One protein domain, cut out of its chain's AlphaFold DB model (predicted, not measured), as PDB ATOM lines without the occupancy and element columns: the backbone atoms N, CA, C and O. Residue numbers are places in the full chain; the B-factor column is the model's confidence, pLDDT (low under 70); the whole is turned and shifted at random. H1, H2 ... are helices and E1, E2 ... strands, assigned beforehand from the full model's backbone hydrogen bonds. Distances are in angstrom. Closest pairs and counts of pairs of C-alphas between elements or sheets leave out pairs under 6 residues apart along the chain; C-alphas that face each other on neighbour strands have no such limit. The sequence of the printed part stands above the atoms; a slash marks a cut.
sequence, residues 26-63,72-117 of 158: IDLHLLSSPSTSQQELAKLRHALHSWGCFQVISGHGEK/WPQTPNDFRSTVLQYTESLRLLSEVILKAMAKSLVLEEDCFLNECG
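This is residues 26 to 63 and 72 to 117 of the 158 residues of the protein "Leucoanthocyanidin dioxygenase isoform A" of Glycine soja (UniProt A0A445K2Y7). One long helix, H3, makes the longest axis, and near its last residues H2 crosses it on one side while short H4 folds back on it on the other. At its other end, residues 73 to 79 stick out free. The 84 printed residues, mostly helix, hold four named helices and one strand in the order H1, H2, E1, H3, H4; E1 pairs with no named strand. The whole is loose, with a radius of gyration of the C-alphas of 15.3 A and spans of 46 by 25 by 25 A.

Residues 26 to 27 pair in parallel with residues 56 to 57 of E1, residues 55 to 57. H1, residues 28 to 31, and H2, residues 37 to 50, touch only at the corner, closest at the C-alphas of Leu 31 and Ser 37, 4.3 A. H2, with residues 41 to 45 alone, touches residues 100 to 104 of H3, residues 79 to 104; the closest C-alphas are those of Leu 41 and Ser 104, 5.3 A, and the lines are about perpendicular at 83 degrees. H3 and H4, residues 111 to 116, form a helical hairpin: they touch, closest at the C-alphas of Leu 98 and Phe 112, 6.0 A, and run opposite ways at 36 degrees, only just a steep tilt. H2 and H4 are apart. In H2, H3 and H4 every O i to N i+4 pair is within hydrogen-bond range; H1 is too short for one.

H1 begins at C-alpha 28 (-4.745, 17.209, 13.427). H2 is 19.7 A long and E1 7.2 A. H3, 36.5 A, begins at C-alpha 79 (-24.880, 32.493, 3.031). H4, 8.8 A, ends at C-alpha 116 (-16.890, 6.114, 0.745).

The C-alphas farthest apart, those of Ser 35 and Gln 74, are 47.2 A apart. Residues 64 to 71 are not printed; C-alphas 63 and 72 are 19.7 A apart across the cut. No link printed whole is long. Residues 56 to 63 are under pLDDT 70.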
ATOM      1  N   ILE A  26      -8.621  15.989  19.633       87.38
ATOM      2  CA  ILE A  26      -7.609  15.520  18.681       87.38
ATOM      3  C   ILE A  26      -7.059  16.709  17.889       87.38
ATOM      4  O   ILE A  26      -7.804  17.427  17.213       87.38
ATOM      5  N   ASP A  27      -5.743  16.898  17.944       85.25
ATOM      6  CA  ASP A  27      -5.037  17.915  17.165       85.25
ATOM      7  C   ASP A  27      -4.510  17.321  15.854       85.25
ATOM      8  O   ASP A  27      -3.555  16.540  15.812       85.25
ATOM      9  N   LEU A  28      -5.114  17.730  14.739       82.94
ATOM     10  CA  LEU A  28      -4.745  17.209  13.427       82.94
ATOM     11  C   LEU A  28      -3.361  17.653  12.957       82.94
ATOM     12  O   LEU A  28      -2.752  16.967  12.132       82.94
ATOM     13  N   HIS A  29      -2.824  18.758  13.480       82.25
ATOM     14  CA  HIS A  29      -1.462  19.175  13.155       82.25
ATOM     15  C   HIS A  29      -0.439  18.158  13.668       82.25
ATOM     16  O   HIS A  29       0.575  17.907  13.009       82.25
ATOM     17  N   LEU A  30      -0.734  17.507  14.796       84.44
ATOM     18  CA  LEU A  30       0.127  16.480  15.378       84.44
ATOM     19  C   LEU A  30       0.077  15.158  14.607       84.44
ATOM     20  O   LEU A  30       1.057  14.412  14.647       84.44
ATOM     21  N   LEU A  31      -1.001  14.893  13.859       81.75
ATOM     22  CA  LEU A  31      -1.114  13.713  12.990       81.75
ATOM     23  C   LEU A  31      -0.192  13.787  11.768       81.75
ATOM     24  O   LEU A  31       0.216  12.752  11.248       81.75
ATOM     25  N   SER A  32       0.155  14.996  11.322       74.25
ATOM     26  CA  SER A  32       1.039  15.203  10.166       74.25
ATOM     27  C   SER A  32       2.529  15.159  10.520       74.25
ATOM     28  O   SER A  32       3.372  15.059   9.629       74.25
ATOM     29  N   SER A  33       2.877  15.230  11.807       78.25
ATOM     30  CA  SER A  33       4.268  15.247  12.259       78.25
ATOM     31  C   SER A  33       4.783  13.832  12.581       78.25
ATOM     32  O   SER A  33       4.173  13.119  13.387       78.25
ATOM     33  N   PRO A  34       5.936  13.405  12.028       76.44
ATOM     34  CA  PRO A  34       6.487  12.070  12.268       76.44
ATOM     35  C   PRO A  34       6.785  11.768  13.743       76.44
ATOM     36  O   PRO A  34       6.672  10.621  14.161       76.44
ATOM     37  N   SER A  35       7.144  12.780  14.538       76.19
ATOM     38  CA  SER A  35       7.516  12.606  15.949       76.19
ATOM     39  C   SER A  35       6.321  12.498  16.898       76.19
ATOM     40  O   SER A  35       6.468  11.956  17.990       76.19
ATOM     41  N   THR A  36       5.146  12.997  16.503       80.31
ATOM     42  CA  THR A  36       3.950  13.079  17.367       80.31
ATOM     43  C   THR A  36       2.781  12.237  16.865       80.31
ATOM     44  O   THR A  36       1.874  11.929  17.638       80.31
ATOM     45  N   SER A  37       2.807  11.823  15.595       83.06
ATOM     46  CA  SER A  37       1.698  11.114  14.948       83.06
ATOM     47  C   SER A  37       1.296   9.831  15.673       83.06
ATOM     48  O   SER A  37       0.108   9.588  15.834       83.06
ATOM     49  N   GLN A  38       2.245   9.036  16.181       84.94
ATOM     50  CA  GLN A  38       1.920   7.793  16.896       84.94
ATOM     51  C   GLN A  38       1.123   8.038  18.183       84.94
ATOM     52  O   GLN A  38       0.167   7.315  18.462       84.94
ATOM     53  N   GLN A  39       1.493   9.063  18.955       87.88
ATOM     54  CA  GLN A  39       0.794   9.404  20.192       87.88
ATOM     55  C   GLN A  39      -0.616   9.917  19.895       87.88
ATOM     56  O   GLN A  39      -1.574   9.510  20.550       87.88
ATOM     57  N   GLU A  40      -0.753  10.781  18.890       90.00
ATOM     58  CA  GLU A  40      -2.049  11.357  18.545       90.00
ATOM     59  C   GLU A  40      -2.981  10.329  17.876       90.00
ATOM     60  O   GLU A  40      -4.172  10.289  18.177       90.00
ATOM     61  N   LEU A  41      -2.441   9.403  17.072       88.81
ATOM     62  CA  LEU A  41      -3.184   8.248  16.549       88.81
ATOM     63  C   LEU A  41      -3.673   7.321  17.669       88.81
ATOM     64  O   LEU A  41      -4.777   6.787  17.581       88.81
ATOM     65  N   ALA A  42      -2.880   7.136  18.730       88.25
ATOM     66  CA  ALA A  42      -3.298   6.348  19.886       88.25
ATOM     67  C   ALA A  42      -4.463   7.015  20.636       88.25
ATOM     68  O   ALA A  42      -5.420   6.328  20.999       88.25
ATOM     69  N   LYS A  43      -4.433   8.347  20.805       88.62
ATOM     70  CA  LYS A  43      -5.566   9.102  21.363       88.62
ATOM     71  C   LYS A  43      -6.807   9.000  20.481       88.62
ATOM     72  O   LYS A  43      -7.884   8.726  20.999       88.62
ATOM     73  N   LEU A  44      -6.653   9.155  19.163       88.00
ATOM     74  CA  LEU A  44      -7.754   9.017  18.208       88.00
ATOM     75  C   LEU A  44      -8.390   7.626  18.303       88.00
ATOM     76  O   LEU A  44      -9.605   7.510  18.423       88.00
ATOM     77  N   ARG A  45      -7.577   6.564  18.318       87.56
ATOM     78  CA  ARG A  45      -8.066   5.188  18.478       87.56
ATOM     79  C   ARG A  45      -8.824   5.000  19.786       87.56
ATOM     80  O   ARG A  45      -9.877   4.366  19.794       87.56
ATOM     81  N   HIS A  46      -8.285   5.532  20.881       86.81
ATOM     82  CA  HIS A  46      -8.943   5.474  22.178       86.81
ATOM     83  C   HIS A  46     -10.297   6.189  22.136       86.81
ATOM     84  O   HIS A  46     -11.294   5.584  22.521       86.81
ATOM     85  N   ALA A  47     -10.358   7.407  21.590       87.00
ATOM     86  CA  ALA A  47     -11.591   8.176  21.441       87.00
ATOM     87  C   ALA A  47     -12.649   7.433  20.607       87.00
ATOM     88  O   ALA A  47     -13.797   7.303  21.024       87.00
ATOM     89  N   LEU A  48     -12.255   6.859  19.467       85.12
ATOM     90  CA  LEU A  48     -13.157   6.081  18.612       85.12
ATOM     91  C   LEU A  48     -13.719   4.844  19.320       85.12
ATOM     92  O   LEU A  48     -14.885   4.514  19.131       85.12
ATOM     93  N   HIS A  49     -12.906   4.163  20.132       82.88
ATOM     94  CA  HIS A  49     -13.313   2.937  20.819       82.88
ATOM     95  C   HIS A  49     -14.126   3.189  22.100       82.88
ATOM     96  O   HIS A  49     -14.961   2.364  22.457       82.88
ATOM     97  N   SER A  50     -13.854   4.276  22.828       80.62
ATOM     98  CA  SER A  50     -14.453   4.540  24.150       80.62
ATOM     99  C   SER A  50     -15.586   5.565  24.131       80.62
ATOM    100  O   SER A  50     -16.527   5.417  24.904       80.62
ATOM    101  N   TRP A  51     -15.533   6.553  23.235       78.50
ATOM    102  CA  TRP A  51     -16.501   7.654  23.176       78.50
ATOM    103  C   TRP A  51     -17.426   7.586  21.967       78.50
ATOM    104  O   TRP A  51     -18.596   7.945  22.057       78.50
ATOM    105  N   GLY A  52     -16.890   7.209  20.805       74.31
ATOM    106  CA  GLY A  52     -17.602   7.342  19.530       74.31
ATOM    107  C   GLY A  52     -17.756   8.793  19.038       74.31
ATOM    108  O   GLY A  52     -18.331   9.009  17.975       74.31
ATOM    109  N   CYS A  53     -17.223   9.788  19.760       77.00
ATOM    110  CA  CYS A  53     -17.175  11.200  19.365       77.00
ATOM    111  C   CYS A  53     -15.909  11.896  19.913       77.00
ATOM    112  O   CYS A  53     -15.342  11.459  20.911       77.00
ATOM    113  N   PHE A  54     -15.433  12.950  19.239       77.69
ATOM    114  CA  PHE A  54     -14.245  13.725  19.633       77.69
ATOM    115  C   PHE A  54     -14.267  15.139  19.029       77.69
ATOM    116  O   PHE A  54     -14.960  15.394  18.042       77.69
ATOM    117  N   GLN A  55     -13.505  16.067  19.612       78.44
ATOM    118  CA  GLN A  55     -13.334  17.432  19.096       78.44
ATOM    119  C   GLN A  55     -12.095  17.539  18.196       78.44
ATOM    120  O   GLN A  55     -11.109  16.832  18.399       78.44
ATOM    121  N   VAL A  56     -12.138  18.441  17.210       69.00
ATOM    122  CA  VAL A  56     -11.113  18.567  16.161       69.00
ATOM    123  C   VAL A  56     -10.700  20.026  15.951       69.00
ATOM    124  O   VAL A  56     -11.551  20.914  15.921       69.00
ATOM    125  N   ILE A  57      -9.399  20.259  15.733       62.75
ATOM    126  CA  ILE A  57      -8.822  21.546  15.305       62.75
ATOM    127  C   ILE A  57      -8.261  21.396  13.881       62.75
ATOM    128  O   ILE A  57      -7.537  20.441  13.604       62.75
ATOM    129  N   SER A  58      -8.590  22.315  12.963       51.59
ATOM    130  CA  SER A  58      -8.191  22.215  11.545       51.59
ATOM    131  C   SER A  58      -7.952  23.562  10.844       51.59
ATOM    132  O   SER A  58      -8.612  24.549  11.174       51.59
ATOM    133  N   GLY A  59      -7.097  23.569   9.807       41.78
ATOM    134  CA  GLY A  59      -6.876  24.677   8.852       41.78
ATOM    135  C   GLY A  59      -7.514  24.453   7.460       41.78
ATOM    136  O   GLY A  59      -7.808  23.320   7.093       41.78
ATOM    137  N   HIS A  60      -7.751  25.539   6.706       38.00
ATOM    138  CA  HIS A  60      -8.643  25.623   5.522       38.00
ATOM    139  C   HIS A  60      -7.945  25.358   4.162       38.00
ATOM    140  O   HIS A  60      -6.789  25.731   3.976       38.00
ATOM    141  N   GLY A  61      -8.687  24.827   3.173       36.19
ATOM    142  CA  GLY A  61      -8.338  24.777   1.734       36.19
ATOM    143  C   GLY A  61      -9.588  24.830   0.825       36.19
ATOM    144  O   GLY A  61     -10.695  24.703   1.338       36.19
ATOM    145  N   GLU A  62      -9.440  25.081  -0.489       36.69
ATOM    146  CA  GLU A  62     -10.549  25.375  -1.435       36.69
ATOM    147  C   GLU A  62     -10.547  24.494  -2.719       36.69
ATOM    148  O   GLU A  62      -9.485  24.244  -3.291       36.69
ATOM    149  N   LYS A  63     -11.739  24.102  -3.221       46.53
ATOM    150  CA  LYS A  63     -12.084  23.514  -4.542       46.53
ATOM    151  C   LYS A  63     -13.568  23.800  -4.891       46.53
ATOM    152  O   LYS A  63     -14.303  24.368  -4.087       46.53
ATOM    153  N   TRP A  72     -31.752  27.614  -2.145       85.69
ATOM    154  CA  TRP A  72     -30.862  28.253  -1.185       85.69
ATOM    155  C   TRP A  72     -31.413  29.617  -0.765       85.69
ATOM    156  O   TRP A  72     -31.909  30.369  -1.616       85.69
ATOM    157  N   PRO A  73     -31.307  29.969   0.529       88.00
ATOM    158  CA  PRO A  73     -31.726  31.276   0.992       88.00
ATOM    159  C   PRO A  73     -30.864  32.349   0.326       88.00
ATOM    160  O   PRO A  73     -29.648  32.212   0.191       88.00
ATOM    161  N   GLN A  74     -31.521  33.423  -0.098       86.69
ATOM    162  CA  GLN A  74     -30.856  34.595  -0.674       86.69
ATOM    163  C   GLN A  74     -30.372  35.565   0.410       86.69
ATOM    164  O   GLN A  74     -29.641  36.504   0.120       86.69
ATOM    165  N   THR A  75     -30.790  35.354   1.660       88.12
ATOM    166  CA  THR A  75     -30.430  36.189   2.804       88.12
ATOM    167  C   THR A  75     -29.924  35.305   3.948       88.12
ATOM    168  O   THR A  75     -30.616  34.351   4.308       88.12
ATOM    169  N   PRO A  76     -28.760  35.623   4.542       91.25
ATOM    170  CA  PRO A  76     -27.855  36.716   4.166       91.25
ATOM    171  C   PRO A  76     -27.155  36.463   2.811       91.25
ATOM    172  O   PRO A  76     -27.049  35.324   2.365       91.25
ATOM    173  N   ASN A  77     -26.721  37.527   2.124       89.44
ATOM    174  CA  ASN A  77     -26.218  37.456   0.735       89.44
ATOM    175  C   ASN A  77     -24.941  36.604   0.589       89.44
ATOM    176  O   ASN A  77     -24.629  36.111  -0.493       89.44
ATOM    177  N   ASP A  78     -24.202  36.436   1.680       90.56
ATOM    178  CA  ASP A  78     -22.987  35.636   1.803       90.56
ATOM    179  C   ASP A  78     -23.259  34.204   2.293       90.56
ATOM    180  O   ASP A  78     -22.319  33.414   2.407       90.56
ATOM    181  N   PHE A  79     -24.520  33.832   2.556       88.69
ATOM    182  CA  PHE A  79     -24.880  32.493   3.031       88.69
ATOM    183  C   PHE A  79     -24.303  31.422   2.113       88.69
ATOM    184  O   PHE A  79     -23.641  30.488   2.564       88.69
ATOM    185  N   ARG A  80     -24.513  31.587   0.802       87.69
ATOM    186  CA  ARG A  80     -24.061  30.611  -0.183       87.69
ATOM    187  C   ARG A  80     -22.550  30.445  -0.131       87.69
ATOM    188  O   ARG A  80     -22.089  29.338   0.113       87.69
ATOM    189  N   SER A  81     -21.792  31.521  -0.338       88.88
ATOM    190  CA  SER A  81     -20.325  31.478  -0.341       88.88
ATOM    191  C   SER A  81     -19.765  30.918   0.963       88.88
ATOM    192  O   SER A  81     -18.889  30.060   0.917       88.88
ATOM    193  N   THR A  82     -20.333  31.319   2.103       90.50
ATOM    194  CA  THR A  82     -19.914  30.839   3.424       90.50
ATOM    195  C   THR A  82     -20.103  29.335   3.556       90.50
ATOM    196  O   THR A  82     -19.182  28.628   3.961       90.50
ATOM    197  N   VAL A  83     -21.275  28.814   3.178       88.50
ATOM    198  CA  VAL A  83     -21.531  27.371   3.230       88.50
ATOM    199  C   VAL A  83     -20.652  26.633   2.225       88.50
ATOM    200  O   VAL A  83     -20.140  25.578   2.580       88.50
ATOM    201  N   LEU A  84     -20.424  27.169   1.016       87.25
ATOM    202  CA  LEU A  84     -19.525  26.553   0.031       87.25
ATOM    203  C   LEU A  84     -18.108  26.381   0.607       87.25
ATOM    204  O   LEU A  84     -17.585  25.266   0.618       87.25
ATOM    205  N   GLN A  85     -17.525  27.459   1.133       88.19
ATOM    206  CA  GLN A  85     -16.185  27.453   1.731       88.19
ATOM    207  C   GLN A  85     -16.106  26.517   2.939       88.19
ATOM    208  O   GLN A  85     -15.198  25.692   3.034       88.19
ATOM    209  N   TYR A  86     -17.106  26.580   3.822       88.31
ATOM    210  CA  TYR A  86     -17.176  25.714   4.993       88.31
ATOM    211  C   TYR A  86     -17.236  24.232   4.608       88.31
ATOM    212  O   TYR A  86     -16.471  23.429   5.131       88.31
ATOM    213  N   THR A  87     -18.096  23.869   3.651       87.19
ATOM    214  CA  THR A  87     -18.208  22.485   3.170       87.19
ATOM    215  C   THR A  87     -16.912  21.972   2.557       87.19
ATOM    216  O   THR A  87     -16.524  20.836   2.806       87.19
ATOM    217  N   GLU A  88     -16.196  22.801   1.806       85.62
ATOM    218  CA  GLU A  88     -14.936  22.374   1.209       85.62
ATOM    219  C   GLU A  88     -13.848  22.135   2.262       85.62
ATOM    220  O   GLU A  88     -13.130  21.136   2.200       85.62
ATOM    221  N   SER A  89     -13.793  22.983   3.291       87.69
ATOM    222  CA  SER A  89     -12.948  22.720   4.456       87.69
ATOM    223  C   SER A  89     -13.293  21.403   5.138       87.69
ATOM    224  O   SER A  89     -12.392  20.626   5.449       87.69
ATOM    225  N   LEU A  90     -14.584  21.115   5.337       88.12
ATOM    226  CA  LEU A  90     -15.019  19.850   5.933       88.12
ATOM    227  C   LEU A  90     -14.668  18.638   5.064       88.12
ATOM    228  O   LEU A  90     -14.363  17.578   5.601       88.12
ATOM    229  N   ARG A  91     -14.665  18.780   3.736       85.69
ATOM    230  CA  ARG A  91     -14.258  17.709   2.820       85.69
ATOM    231  C   ARG A  91     -12.788  17.339   3.020       85.69
ATOM    232  O   ARG A  91     -12.470  16.164   3.177       85.69
ATOM    233  N   LEU A  92     -11.903  18.338   3.047       87.69
ATOM    234  CA  LEU A  92     -10.472  18.138   3.311       87.69
ATOM    235  C   LEU A  92     -10.238  17.569   4.713       87.69
ATOM    236  O   LEU A  92      -9.425  16.667   4.899       87.69
ATOM    237  N   LEU A  93     -10.995  18.068   5.689       88.56
ATOM    238  CA  LEU A  93     -10.950  17.595   7.063       88.56
ATOM    239  C   LEU A  93     -11.338  16.117   7.183       88.56
ATOM    240  O   LEU A  93     -10.644  15.344   7.839       88.56
ATOM    241  N   SER A  94     -12.425  15.727   6.517       89.31
ATOM    242  CA  SER A  94     -12.891  14.341   6.443       89.31
ATOM    243  C   SER A  94     -11.816  13.422   5.871       89.31
ATOM    244  O   SER A  94     -11.567  12.356   6.425       89.31
ATOM    245  N   GLU A  95     -11.111  13.865   4.824       89.81
ATOM    246  CA  GLU A  95     -10.023  13.093   4.220       89.81
ATOM    247  C   GLU A  95      -8.904  12.786   5.223       89.81
ATOM    248  O   GLU A  95      -8.493  11.635   5.374       89.81
ATOM    249  N   VAL A  96      -8.456  13.808   5.957       91.44
ATOM    250  CA  VAL A  96      -7.420  13.661   6.987       91.44
ATOM    251  C   VAL A  96      -7.876  12.712   8.095       91.44
ATOM    252  O   VAL A  96      -7.110  11.843   8.511       91.44
ATOM    253  N   ILE A  97      -9.119  12.853   8.565       91.75
ATOM    254  CA  ILE A  97      -9.651  12.031   9.657       91.75
ATOM    255  C   ILE A  97      -9.805  10.576   9.215       91.75
ATOM    256  O   ILE A  97      -9.344   9.692   9.929       91.75
ATOM    257  N   LEU A  98     -10.382  10.307   8.042       92.12
ATOM    258  CA  LEU A  98     -10.559   8.940   7.538       92.12
ATOM    259  C   LEU A  98      -9.213   8.225   7.363       92.12
ATOM    260  O   LEU A  98      -9.058   7.089   7.814       92.12
ATOM    261  N   LYS A  99      -8.204   8.914   6.818       93.06
ATOM    262  CA  LYS A  99      -6.831   8.391   6.728       93.06
ATOM    263  C   LYS A  99      -6.234   8.098   8.100       93.06
ATOM    264  O   LYS A  99      -5.610   7.058   8.315       93.06
ATOM    265  N   ALA A 100      -6.428   9.004   9.056       92.62
ATOM    266  CA  ALA A 100      -5.950   8.815  10.421       92.62
ATOM    267  C   ALA A 100      -6.650   7.636  11.119       92.62
ATOM    268  O   ALA A 100      -5.989   6.851  11.798       92.62
ATOM    269  N   MET A 101      -7.957   7.458  10.904       92.62
ATOM    270  CA  MET A 101      -8.715   6.307  11.398       92.62
ATOM    271  C   MET A 101      -8.130   5.000  10.858       92.62
ATOM    272  O   MET A 101      -7.825   4.107  11.653       92.62
ATOM    273  N   ALA A 102      -7.897   4.904   9.544       94.44
ATOM    274  CA  ALA A 102      -7.322   3.715   8.915       94.44
ATOM    275  C   ALA A 102      -5.936   3.383   9.490       94.44
ATOM    276  O   ALA A 102      -5.700   2.269   9.967       94.44
ATOM    277  N   LYS A 103      -5.051   4.384   9.574       93.12
ATOM    278  CA  LYS A 103      -3.718   4.243  10.186       93.12
ATOM    279  C   LYS A 103      -3.777   3.789  11.639       93.12
ATOM    280  O   LYS A 103      -2.992   2.935  12.044       93.12
ATOM    281  N   SER A 104      -4.708   4.325  12.429       92.50
ATOM    282  CA  SER A 104      -4.862   3.962  13.845       92.50
ATOM    283  C   SER A 104      -5.232   2.483  14.044       92.50
ATOM    284  O   SER A 104      -4.889   1.870  15.063       92.50
ATOM    285  N   LEU A 105      -5.886   1.893  13.039       92.06
ATOM    286  CA  LEU A 105      -6.280   0.489  12.978       92.06
ATOM    287  C   LEU A 105      -5.250  -0.394  12.259       92.06
ATOM    288  O   LEU A 105      -5.461  -1.599  12.165       92.06
ATOM    289  N   VAL A 106      -4.120   0.174  11.817       92.88
ATOM    290  CA  VAL A 106      -3.077  -0.525  11.046       92.88
ATOM    291  C   VAL A 106      -3.632  -1.080   9.723       92.88
ATOM    292  O   VAL A 106      -3.298  -2.182   9.294       92.88
ATOM    293  N   LEU A 107      -4.512  -0.308   9.084       95.00
ATOM    294  CA  LEU A 107      -5.069  -0.590   7.761       95.00
ATOM    295  C   LEU A 107      -4.356   0.235   6.680       95.00
ATOM    296  O   LEU A 107      -3.564   1.131   6.977       95.00
ATOM    297  N   GLU A 108      -4.643  -0.088   5.419       95.94
ATOM    298  CA  GLU A 108      -4.234   0.723   4.270       95.94
ATOM    299  C   GLU A 108      -4.840   2.132   4.394       95.94
ATOM    300  O   GLU A 108      -6.005   2.275   4.754       95.94
ATOM    301  N   GLU A 109      -4.030   3.167   4.165       93.44
ATOM    302  CA  GLU A 109      -4.348   4.559   4.506       93.44
ATOM    303  C   GLU A 109      -5.628   5.067   3.832       93.44
ATOM    304  O   GLU A 109      -6.425   5.752   4.476       93.44
ATOM    305  N   ASP A 110      -5.841   4.713   2.569       93.69
ATOM    306  CA  ASP A 110      -6.964   5.191   1.771       93.69
ATOM    307  C   ASP A 110      -8.195   4.271   1.848       93.69
ATOM    308  O   ASP A 110      -9.214   4.561   1.217       93.69
ATOM    309  N   CYS A 111      -8.169   3.194   2.645       93.62
ATOM    310  CA  CYS A 111      -9.207   2.163   2.594       93.62
ATOM    311  C   CYS A 111     -10.607   2.730   2.864       93.62
ATOM    312  O   CYS A 111     -11.536   2.477   2.105       93.62
ATOM    313  N   PHE A 112     -10.762   3.571   3.890       91.88
ATOM    314  CA  PHE A 112     -12.057   4.175   4.209       91.88
ATOM    315  C   PHE A 112     -12.498   5.228   3.187       91.88
ATOM    316  O   PHE A 112     -13.698   5.399   2.976       91.88
ATOM    317  N   LEU A 113     -11.559   5.913   2.529       89.25
ATOM    318  CA  LEU A 113     -11.885   6.854   1.454       89.25
ATOM    319  C   LEU A 113     -12.405   6.123   0.223       89.25
ATOM    320  O   LEU A 113     -13.403   6.540  -0.364       89.25
ATOM    321  N   ASN A 114     -11.768   5.005  -0.114       89.38
ATOM    322  CA  ASN A 114     -12.166   4.154  -1.225       89.38
ATOM    323  C   ASN A 114     -13.565   3.561  -0.998       89.38
ATOM    324  O   ASN A 114     -14.387   3.588  -1.912       89.38
ATOM    325  N   GLU A 115     -13.872   3.122   0.228       86.75
ATOM    326  CA  GLU A 115     -15.211   2.635   0.605       86.75
ATOM    327  C   GLU A 115     -16.290   3.733   0.537       86.75
ATOM    328  O   GLU A 115     -17.424   3.471   0.139       86.75
ATOM    329  N   CYS A 116     -15.956   4.986   0.877       80.06
ATOM    330  CA  CYS A 116     -16.890   6.114   0.745       80.06
ATOM    331  C   CYS A 116     -17.164   6.503  -0.720       80.06
ATOM    332  O   CYS A 116     -18.187   7.131  -1.012       80.06
ATOM    333  N   GLY A 117     -16.256   6.144  -1.631       73.38
ATOM    334  CA  GLY A 117     -16.331   6.426  -3.060       73.38
ATOM    335  C   GLY A 117     -16.036   7.883  -3.444       73.38
ATOM    336  O   GLY A 117     -16.154   8.825  -2.659       73.38
TER     337      GLY A 117